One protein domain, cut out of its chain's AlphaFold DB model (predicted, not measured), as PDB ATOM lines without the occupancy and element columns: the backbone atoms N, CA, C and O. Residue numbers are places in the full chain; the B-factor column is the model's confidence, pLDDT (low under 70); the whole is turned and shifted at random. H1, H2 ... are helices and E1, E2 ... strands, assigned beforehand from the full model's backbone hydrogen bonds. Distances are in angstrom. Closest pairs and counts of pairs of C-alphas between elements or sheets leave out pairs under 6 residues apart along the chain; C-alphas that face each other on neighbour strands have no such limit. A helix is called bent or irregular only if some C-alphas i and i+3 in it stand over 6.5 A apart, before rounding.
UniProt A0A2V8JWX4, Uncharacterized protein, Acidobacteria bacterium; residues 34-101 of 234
ATOM      1  N   GLU A  34     211.756 187.741 307.872       71.25
ATOM      2  CA  GLU A  34     210.616 187.998 306.980       71.25
ATOM      3  C   GLU A  34     210.867 187.490 305.553       71.25
ATOM      4  O   GLU A  34     209.993 186.870 304.952       71.25
ATOM      5  N   ARG A  35     212.079 187.675 305.012       76.56
ATOM      6  CA  ARG A  35     212.432 187.117 303.695       76.56
ATOM      7  C   ARG A  35     212.463 185.592 303.690       76.56
ATOM      8  O   ARG A  35     212.039 185.012 302.696       76.56
ATOM      9  N   SER A  36     212.954 184.966 304.760       75.75
ATOM     10  CA  SER A  36     212.942 183.506 304.900       75.75
ATOM     11  C   SER A  36     211.501 182.983 304.941       75.75
ATOM     12  O   SER A  36     211.129 182.163 304.113       75.75
ATOM     13  N   ARG A  37     210.618 183.591 305.746       80.50
ATOM     14  CA  ARG A  37     209.177 183.262 305.764       80.50
ATOM     15  C   ARG A  37     208.522 183.393 304.390       80.50
ATOM     16  O   ARG A  37     207.788 182.505 303.966       80.50
ATOM     17  N   MET A  38     208.812 184.476 303.667       80.69
ATOM     18  CA  MET A  38     208.326 184.642 302.294       80.69
ATOM     19  C   MET A  38     208.852 183.546 301.357       80.69
ATOM     20  O   MET A  38     208.140 183.140 300.441       80.69
ATOM     21  N   HIS A  39     210.086 183.076 301.555       89.56
ATOM     22  CA  HIS A  39     210.649 181.964 300.794       89.56
ATOM     23  C   HIS A  39     209.937 180.642 301.116       89.56
ATOM     24  O   HIS A  39     209.482 179.966 300.191       89.56
ATOM     25  N   ASP A  40     209.740 180.334 302.400       92.69
ATOM     26  CA  ASP A  40     208.994 179.161 302.871       92.69
ATOM     27  C   ASP A  40     207.587 179.096 302.260       92.69
ATOM     28  O   ASP A  40     207.126 178.038 301.825       92.69
ATOM     29  N   ASP A  41     206.898 180.236 302.177       94.75
ATOM     30  CA  ASP A  41     205.549 180.317 301.612       94.75
ATOM     31  C   ASP A  41     205.518 180.015 300.104       94.75
ATOM     32  O   ASP A  41     204.554 179.421 299.596       94.75
ATOM     33  N   LEU A  42     206.578 180.378 299.373       96.31
ATOM     34  CA  LEU A  42     206.742 179.996 297.970       96.31
ATOM     35  C   LEU A  42     207.002 178.493 297.837       96.31
ATOM     36  O   LEU A  42     206.412 177.844 296.974       96.31
ATOM     37  N   LEU A  43     207.816 177.909 298.714       97.19
ATOM     38  CA  LEU A  43     208.070 176.466 298.717       97.19
ATOM     39  C   LEU A  43     206.802 175.663 299.042       97.19
ATOM     40  O   LEU A  43     206.503 174.683 298.360       97.19
ATOM     41  N   LEU A  44     205.994 176.124 300.000       98.06
ATOM     42  CA  LEU A  44     204.665 175.564 300.255       98.06
ATOM     43  C   LEU A  44     203.764 175.640 299.020       98.06
ATOM     44  O   LEU A  44     202.962 174.740 298.769       98.06
ATOM     45  N   ARG A  45     203.855 176.723 298.238       98.06
ATOM     46  CA  ARG A  45     203.091 176.852 296.993       98.06
ATOM     47  C   ARG A  45     203.519 175.818 295.956       98.06
ATOM     48  O   ARG A  45     202.642 175.284 295.283       98.06
ATOM     49  N   VAL A  46     204.815 175.515 295.863       98.12
ATOM     50  CA  VAL A  46     205.315 174.424 295.013       98.12
ATOM     51  C   VAL A  46     204.751 173.088 295.481       98.12
ATOM     52  O   VAL A  46     204.196 172.362 294.665       98.12
ATOM     53  N   GLU A  47     204.808 172.780 296.779       98.44
ATOM     54  CA  GLU A  47     204.274 171.519 297.310       98.44
ATOM     55  C   GLU A  47     202.775 171.346 297.039       98.44
ATOM     56  O   GLU A  47     202.341 170.257 296.669       98.44
ATOM     57  N   ARG A  48     201.977 172.420 297.138       98.44
ATOM     58  CA  ARG A  48     200.546 172.370 296.780       98.44
ATOM     59  C   ARG A  48     200.307 171.936 295.331       98.44
ATOM     60  O   ARG A  48     199.263 171.362 295.041       98.44
ATOM     61  N   MET A  49     201.241 172.235 294.429       98.44
ATOM     62  CA  MET A  49     201.171 171.869 293.010       98.44
ATOM     63  C   MET A  49     201.874 170.537 292.708       98.44
ATOM     64  O   MET A  49     201.512 169.862 291.750       98.44
ATOM     65  N   ALA A  50     202.859 170.157 293.522       98.25
ATOM     66  CA  ALA A  50     203.624 168.923 293.423       98.25
ATOM     67  C   ALA A  50     203.673 168.219 294.793       98.25
ATOM     68  O   ALA A  50     204.635 168.397 295.552       98.25
ATOM     69  N   PRO A  51     202.641 167.420 295.133       98.25
ATOM     70  CA  PRO A  51     202.592 166.693 296.395       98.25
ATOM     71  C   PRO A  51     203.830 165.815 296.602       98.25
ATOM     72  O   PRO A  51     204.288 165.134 295.688       98.25
ATOM     73  N   GLY A  52     204.377 165.827 297.820       97.94
ATOM     74  CA  GLY A  52     205.620 165.119 298.141       97.94
ATOM     75  C   GLY A  52     206.897 165.934 297.912       97.94
ATOM     76  O   GLY A  52     207.988 165.401 298.115       97.94
ATOM     77  N   PHE A  53     206.790 167.211 297.527       98.69
ATOM     78  CA  PHE A  53     207.920 168.138 297.462       98.69
ATOM     79  C   PHE A  53     208.524 168.407 298.848       98.69
ATOM     80  O   PHE A  53     207.826 168.786 299.790       98.69
ATOM     81  N   GLY A  54     209.836 168.203 298.965       98.12
ATOM     82  CA  GLY A  54     210.617 168.312 300.201       98.12
ATOM     83  C   GLY A  54     211.613 169.470 300.233       98.12
ATOM     84  O   GLY A  54     212.437 169.522 301.145       98.12
ATOM     85  N   GLY A  55     211.561 170.363 299.242       97.38
ATOM     86  CA  GLY A  55     212.444 171.521 299.118       97.38
ATOM     87  C   GLY A  55     213.358 171.446 297.897       97.38
ATOM     88  O   GLY A  55     213.452 170.422 297.213       97.38
ATOM     89  N   MET A  56     214.034 172.555 297.613       96.69
ATOM     90  CA  MET A  56     214.974 172.664 296.500       96.69
ATOM     91  C   MET A  56     216.158 173.553 296.868       96.69
ATOM     92  O   MET A  56     216.017 174.485 297.649       96.69
ATOM     93  N   PHE A  57     217.318 173.290 296.274       95.19
ATOM     94  CA  PHE A  57     218.519 174.102 296.462       95.19
ATOM     95  C   PHE A  57     219.440 173.997 295.244       95.19
ATOM     96  O   PHE A  57     219.343 173.062 294.444       95.19
ATOM     97  N   ILE A  58     220.358 174.952 295.105       93.44
ATOM     98  CA  ILE A  58     221.420 174.873 294.099       93.44
ATOM     99  C   ILE A  58     222.573 174.047 294.672       93.44
ATOM    100  O   ILE A  58     223.161 174.409 295.690       93.44
ATOM    101  N   ASP A  59     222.885 172.923 294.029       91.81
ATOM    102  CA  ASP A  59     223.984 172.052 294.436       91.81
ATOM    103  C   ASP A  59     225.362 172.663 294.089       91.81
ATOM    104  O   ASP A  59     225.443 173.626 293.318       91.81
ATOM    105  N   PRO A  60     226.477 172.122 294.619       92.19
ATOM    106  CA  PRO A  60     227.817 172.652 294.341       92.19
ATOM    107  C   PRO A  60     228.216 172.670 292.856       92.19
ATOM    108  O   PRO A  60     229.115 173.415 292.476       92.19
ATOM    109  N   ASN A  61     227.546 171.883 292.009       90.75
ATOM    110  CA  ASN A  61     227.765 171.862 290.561       90.75
ATOM    111  C   ASN A  61     226.878 172.880 289.823       90.75
ATOM    112  O   ASN A  61     226.843 172.885 288.594       90.75
ATOM    113  N   GLY A  62     226.127 173.712 290.549       90.75
ATOM    114  CA  GLY A  62     225.212 174.699 289.983       90.75
ATOM    115  C   GLY A  62     223.909 174.107 289.445       90.75
ATOM    116  O   GLY A  62     223.206 174.788 288.704       90.75
ATOM    117  N   ARG A  63     223.576 172.852 289.780       93.19
ATOM    118  CA  ARG A  63     222.319 172.207 289.366       93.19
ATOM    119  C   ARG A  63     221.233 172.429 290.407       93.19
ATOM    120  O   ARG A  63     221.520 172.448 291.601       93.19
ATOM    121  N   LEU A  64     219.980 172.506 289.970       95.38
ATOM    122  CA  LEU A  64     218.843 172.510 290.884       95.38
ATOM    123  C   LEU A  64     218.613 171.086 291.402       95.38
ATOM    124  O   LEU A  64     218.210 170.189 290.657       95.38
ATOM    125  N   ALA A  65     218.893 170.869 292.681       97.12
ATOM    126  CA  ALA A  65     218.562 169.641 293.381       97.12
ATOM    127  C   ALA A  65     217.197 169.793 294.055       97.12
ATOM    128  O   ALA A  65     216.939 170.795 294.719       97.12
ATOM    129  N   VAL A  66     216.332 168.795 293.878       98.12
ATOM    130  CA  VAL A  66     214.956 168.810 294.383       98.12
ATOM    131  C   VAL A  66     214.720 167.580 295.244       98.12
ATOM    132  O   VAL A  66     214.824 166.460 294.744       98.12
ATOM    133  N   TYR A  67     214.390 167.767 296.520       98.69
ATOM    134  CA  TYR A  67     213.966 166.662 297.376       98.69
ATOM    135  C   TYR A  67     212.513 166.298 297.081       98.69
ATOM    136  O   TYR A  67     211.631 167.154 297.084       98.69
ATOM    137  N   LEU A  68     212.265 165.011 296.856       98.75
ATOM    138  CA  LEU A  68     210.944 164.442 296.611       98.75
ATOM    139  C   LEU A  68     210.772 163.174 297.437       98.75
ATOM    140  O   LEU A  68     211.698 162.370 297.529       98.75
ATOM    141  N   LEU A  69     209.579 162.963 297.992       98.56
ATOM    142  CA  LEU A  69     209.220 161.662 298.564       98.56
ATOM    143  C   LEU A  69     209.202 160.554 297.498       98.56
ATOM    144  O   LEU A  69     209.497 159.408 297.815       98.56
ATOM    145  N   ASP A  70     208.896 160.899 296.246       98.50
ATOM    146  CA  ASP A  70     209.014 160.017 295.084       98.50
ATOM    147  C   ASP A  70     209.836 160.717 293.984       98.50
ATOM    148  O   ASP A  70     209.326 161.609 293.299       98.50
ATOM    149  N   PRO A  71     211.114 160.334 293.793       98.31
ATOM    150  CA  PRO A  71     211.982 160.891 292.763       98.31
ATOM    151  C   PRO A  71     211.444 160.765 291.333       98.31
ATOM    152  O   PRO A  71     211.864 161.541 290.473       98.31
ATOM    153  N   SER A  72     210.523 159.833 291.057       98.06
ATOM    154  CA  SER A  72     209.920 159.707 289.725       98.06
ATOM    155  C   SER A  72     209.028 160.902 289.352       98.06
ATOM    156  O   SER A  72     208.826 161.174 288.171       98.06
ATOM    157  N   GLN A  73     208.589 161.690 290.343       98.19
ATOM    158  CA  GLN A  73     207.750 162.885 290.168       98.19
ATOM    159  C   GLN A  73     208.531 164.153 289.787       98.19
ATOM    160  O   GLN A  73     208.000 165.265 289.840       98.19
ATOM    161  N   LEU A  74     209.803 164.021 289.397       97.62
ATOM    162  CA  LEU A  74     210.675 165.160 289.100       97.62
ATOM    163  C   LEU A  74     210.120 166.096 288.023       97.62
ATOM    164  O   LEU A  74     210.286 167.309 288.127       97.62
ATOM    165  N   SER A  75     209.469 165.552 286.994       96.75
ATOM    166  CA  SER A  75     208.869 166.354 285.922       96.75
ATOM    167  C   SER A  75     207.752 167.256 286.450       96.75
ATOM    168  O   SER A  75     207.773 168.459 286.196       96.75
ATOM    169  N   ALA A  76     206.835 166.705 287.249       97.44
ATOM    170  CA  ALA A  76     205.749 167.456 287.874       97.44
ATOM    171  C   ALA A  76     206.286 168.521 288.844       97.44
ATOM    172  O   ALA A  76     205.872 169.680 288.791       97.44
ATOM    173  N   ALA A  77     207.267 168.154 289.675       97.81
ATOM    174  CA  ALA A  77     207.916 169.085 290.592       97.81
ATOM    175  C   ALA A  77     208.604 170.238 289.853       97.81
ATOM    176  O   ALA A  77     208.457 171.395 290.239       97.81
ATOM    177  N   ARG A  78     209.304 169.948 288.751       96.62
ATOM    178  CA  ARG A  78     209.928 170.972 287.909       96.62
ATOM    179  C   ARG A  78     208.898 171.963 287.366       96.62
ATOM    180  O   ARG A  78     209.111 173.165 287.490       96.62
ATOM    181  N   SER A  79     207.783 171.484 286.812       96.56
ATOM    182  CA  SER A  79     206.721 172.364 286.305       96.56
ATOM    183  C   SER A  79     206.109 173.233 287.409       96.56
ATOM    184  O   SER A  79     205.850 174.414 287.189       96.56
ATOM    185  N   ALA A  80     205.927 172.686 288.614       97.81
ATOM    186  CA  ALA A  80     205.465 173.452 289.770       97.81
ATOM    187  C   ALA A  80     206.467 174.544 290.188       97.81
ATOM    188  O   ALA A  80     206.072 175.683 290.438       97.81
ATOM    189  N   ILE A  81     207.763 174.225 290.217       96.62
ATOM    190  CA  ILE A  81     208.829 175.192 290.521       96.62
ATOM    191  C   ILE A  81     208.829 176.330 289.496       96.62
ATOM    192  O   ILE A  81     208.850 177.496 289.882       96.62
ATOM    193  N   GLU A  82     208.750 176.014 288.203       95.56
ATOM    194  CA  GLU A  82     208.707 177.009 287.124       95.56
ATOM    195  C   GLU A  82     207.478 177.921 287.227       95.56
ATOM    196  O   GLU A  82     207.579 179.123 286.988       95.56
ATOM    197  N   ALA A  83     206.330 177.381 287.638       96.62
ATOM    198  CA  ALA A  83     205.114 178.163 287.835       96.62
ATOM    199  C   ALA A  83     205.201 179.133 289.030       96.62
ATOM    200  O   ALA A  83     204.576 180.193 289.003       96.62
ATOM    201  N   VAL A  84     205.953 178.785 290.080       96.00
ATOM    202  CA  VAL A  84     206.070 179.601 291.302       96.00
ATOM    203  C   VAL A  84     207.236 180.587 291.236       96.00
ATOM    204  O   VAL A  84     207.068 181.753 291.587       96.00
ATOM    205  N   PHE A  85     208.406 180.133 290.790       93.00
ATOM    206  CA  PHE A  85     209.654 180.904 290.783       93.00
ATOM    207  C   PHE A  85     210.009 181.474 289.402       93.00
ATOM    208  O   PHE A  85     210.941 182.271 289.279       93.00
ATOM    209  N   GLY A  86     209.260 181.100 288.363       91.75
ATOM    210  CA  GLY A  86     209.513 181.479 286.978       91.75
ATOM    211  C   GLY A  86     210.448 180.504 286.246       91.75
ATOM    212  O   GLY A  86     211.212 179.758 286.865       91.75
ATOM    213  N   PRO A  87     210.447 180.529 284.900       83.88
ATOM    214  CA  PRO A  87     211.190 179.568 284.079       83.88
ATOM    215  C   PRO A  87     212.716 179.728 284.174       83.88
ATOM    216  O   PRO A  87     213.464 178.800 283.876       83.88
ATOM    217  N   GLY A  88     213.207 180.895 284.606       80.75
ATOM    218  CA  GLY A  88     214.643 181.179 284.688       80.75
ATOM    219  C   GLY A  88     215.407 180.292 285.677       80.75
ATOM    220  O   GLY A  88     216.608 180.104 285.506       80.75
ATOM    221  N   LEU A  89     214.725 179.719 286.678       79.25
ATOM    222  CA  LEU A  89     215.362 178.887 287.704       79.25
ATOM    223  C   LEU A  89     215.766 177.497 287.187       79.25
ATOM    224  O   LEU A  89     216.674 176.887 287.739       79.25
ATOM    225  N   THR A  90     215.123 177.000 286.129       78.75
ATOM    226  CA  THR A  90     215.336 175.648 285.576       78.75
ATOM    227  C   THR A  90     215.832 175.659 284.128       78.75
ATOM    228  O   THR A  90     216.341 174.648 283.651       78.75
ATOM    229  N   ALA A  91     215.697 176.779 283.407       72.75
ATOM    230  CA  ALA A  91     215.979 176.861 281.969       72.75
ATOM    231  C   ALA A  91     217.455 176.636 281.594       72.75
ATOM    232  O   ALA A  91     217.745 176.225 280.470       72.75
ATOM    233  N   HIS A  92     218.391 176.899 282.511       68.31
ATOM    234  CA  HIS A  92     219.834 176.884 282.223       68.31
ATOM    235  C   HIS A  92     220.654 175.997 283.158       68.31
ATOM    236  O   HIS A  92     221.867 175.881 282.997       68.31
ATOM    237  N   VAL A  93     219.999 175.362 284.127       77.94
ATOM    238  CA  VAL A  93     220.640 174.485 285.103       77.94
ATOM    239  C   VAL A  93     220.057 173.088 284.961       77.94
ATOM    240  O   VAL A  93     218.853 172.916 284.781       77.94
ATOM    241  N   GLY A  94     220.908 172.064 285.029       88.00
ATOM    242  CA  GLY A  94     220.413 170.693 285.134       88.00
ATOM    243  C   GLY A  94     219.546 170.551 286.388       88.00
ATOM    244  O   GLY A  94     219.864 171.139 287.420       88.00
ATOM    245  N   VAL A  95     218.468 169.771 286.306       93.75
ATOM    246  CA  VAL A  95     217.591 169.477 287.450       93.75
ATOM    247  C   VAL A  95     217.764 168.012 287.830       93.75
ATOM    248  O   VAL A  95     217.779 167.146 286.953       93.75
ATOM    249  N   ARG A  96     217.903 167.718 289.124       95.56
ATOM    250  CA  ARG A  96     218.017 166.343 289.627       95.56
ATOM    251  C   ARG A  96     217.110 166.110 290.825       95.56
ATOM    252  O   ARG A  96     217.017 166.956 291.712       95.56
ATOM    253  N   ALA A  97     216.512 164.927 290.873       97.44
ATOM    254  CA  ALA A  97     215.773 164.476 292.040       97.44
ATOM    255  C   ALA A  97     216.724 163.950 293.121       97.44
ATOM    256  O   ALA A  97     217.755 163.332 292.839       97.44
ATOM    257  N   LEU A  98     216.339 164.180 294.365       98.19
ATOM    258  CA  LEU A  98     216.866 163.560 295.564       98.19
ATOM    259  C   LEU A  98     215.712 162.890 296.298       98.19
ATOM    260  O   LEU A  98     214.630 163.463 296.403       98.19
ATOM    261  N   GLN A  99     215.960 161.709 296.857       98.44
ATOM    262  CA  GLN A  99     215.007 161.088 297.768       98.44
ATOM    263  C   GLN A  99     214.959 161.892 299.075       98.44
ATOM    264  O   GLN A  99     215.898 161.865 299.872       98.44
ATOM    265  N   GLY A 100     213.865 162.619 299.280       97.69
ATOM    266  CA  GLY A 100     213.530 163.286 300.533       97.69
ATOM    267  C   GLY A 100     212.886 162.321 301.527       97.69
ATOM    268  O   GLY A 100     212.360 161.271 301.152       97.69
ATOM    269  N   GLN A 101     212.933 162.686 302.807       98.38
ATOM    270  CA  GLN A 101     212.216 161.989 303.886       98.38
ATOM    271  C   GLN A 101     210.995 162.773 304.361       98.38
ATOM    272  O   GLN A 101     210.073 162.187 304.922       98.38
TER     273      GLN A 101
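What this domain is: This is residues 34 to 101 of the 234 residues of an uncharacterized protein of Acidobacteria bacterium (UniProt A0A2V8JWX4). A small three-stranded sheet has helix H2 slanting over one face and leaves its other face bare, while helix H1 packs by its second part on edge strand E1 and on H2. The first residues of H1, 34 to 39, stick out as a free end. The 68 printed residues run H1, E1, E2, H2, E3; the sheet is mixed, in the order E1, E2, E3, and the class is mixed, helices and strands. The whole is compact, with a radius of gyration of the C-alphas of 11.1 A and spans of 29 by 23 by 20 A.

Where its parts are: E1 covers residues 53 to 58, 15.5 A long; E2 covers 64 to 68, 12.7 A; E3 covers 95 to 99, 13.5 A, ending at C-alpha 99 (215.007, 161.088, 297.768). H2 covers residues 71 to 85, 20.2 A, and is irregular: C-alphas 72 and 75 are 7.7 A apart. H1 covers residues 34 to 49, 23.3 A, from C-alpha 34 at (210.616, 187.998, 306.980).

How they stand to each other: E1 and E2 form an antiparallel hairpin at 162 degrees, with N 54 and O 67 2.8 A apart, within hydrogen-bond range. E2 and E3 are parallel at 31 degrees, with N 98 and O 66 at 2.8 A. E2, H2 and E3 make a strand-helix-strand unit, two parallel neighbour strands with a helix between, its crossover right-handed. The domain has two layers, helices on one face of a sheet: H1 and H2 make the one layer and the sheet E1, E2, E3 the other. H2's height over the sheet is 8.3 A; its closest C-alphas to E3 are Pro 71 and Ala 97, 5.3 A. H1, with residues 42 to 49 alone, touches H2 at a steep tilt of 52 degrees, opposite ways; the closest C-alphas are Val 46 and Ala 80, 5.3 A. Every O i to N i+4 pair is within hydrogen-bond range in H1, and 9 of 11 in H2.

The domain as a whole: The C-alphas farthest apart, Glu 34 and Ser 72, are 33.1 A apart. The printed part has no cut and no long link. Mean pLDDT of the printed part is 92.9; residue 92 alone is under 70.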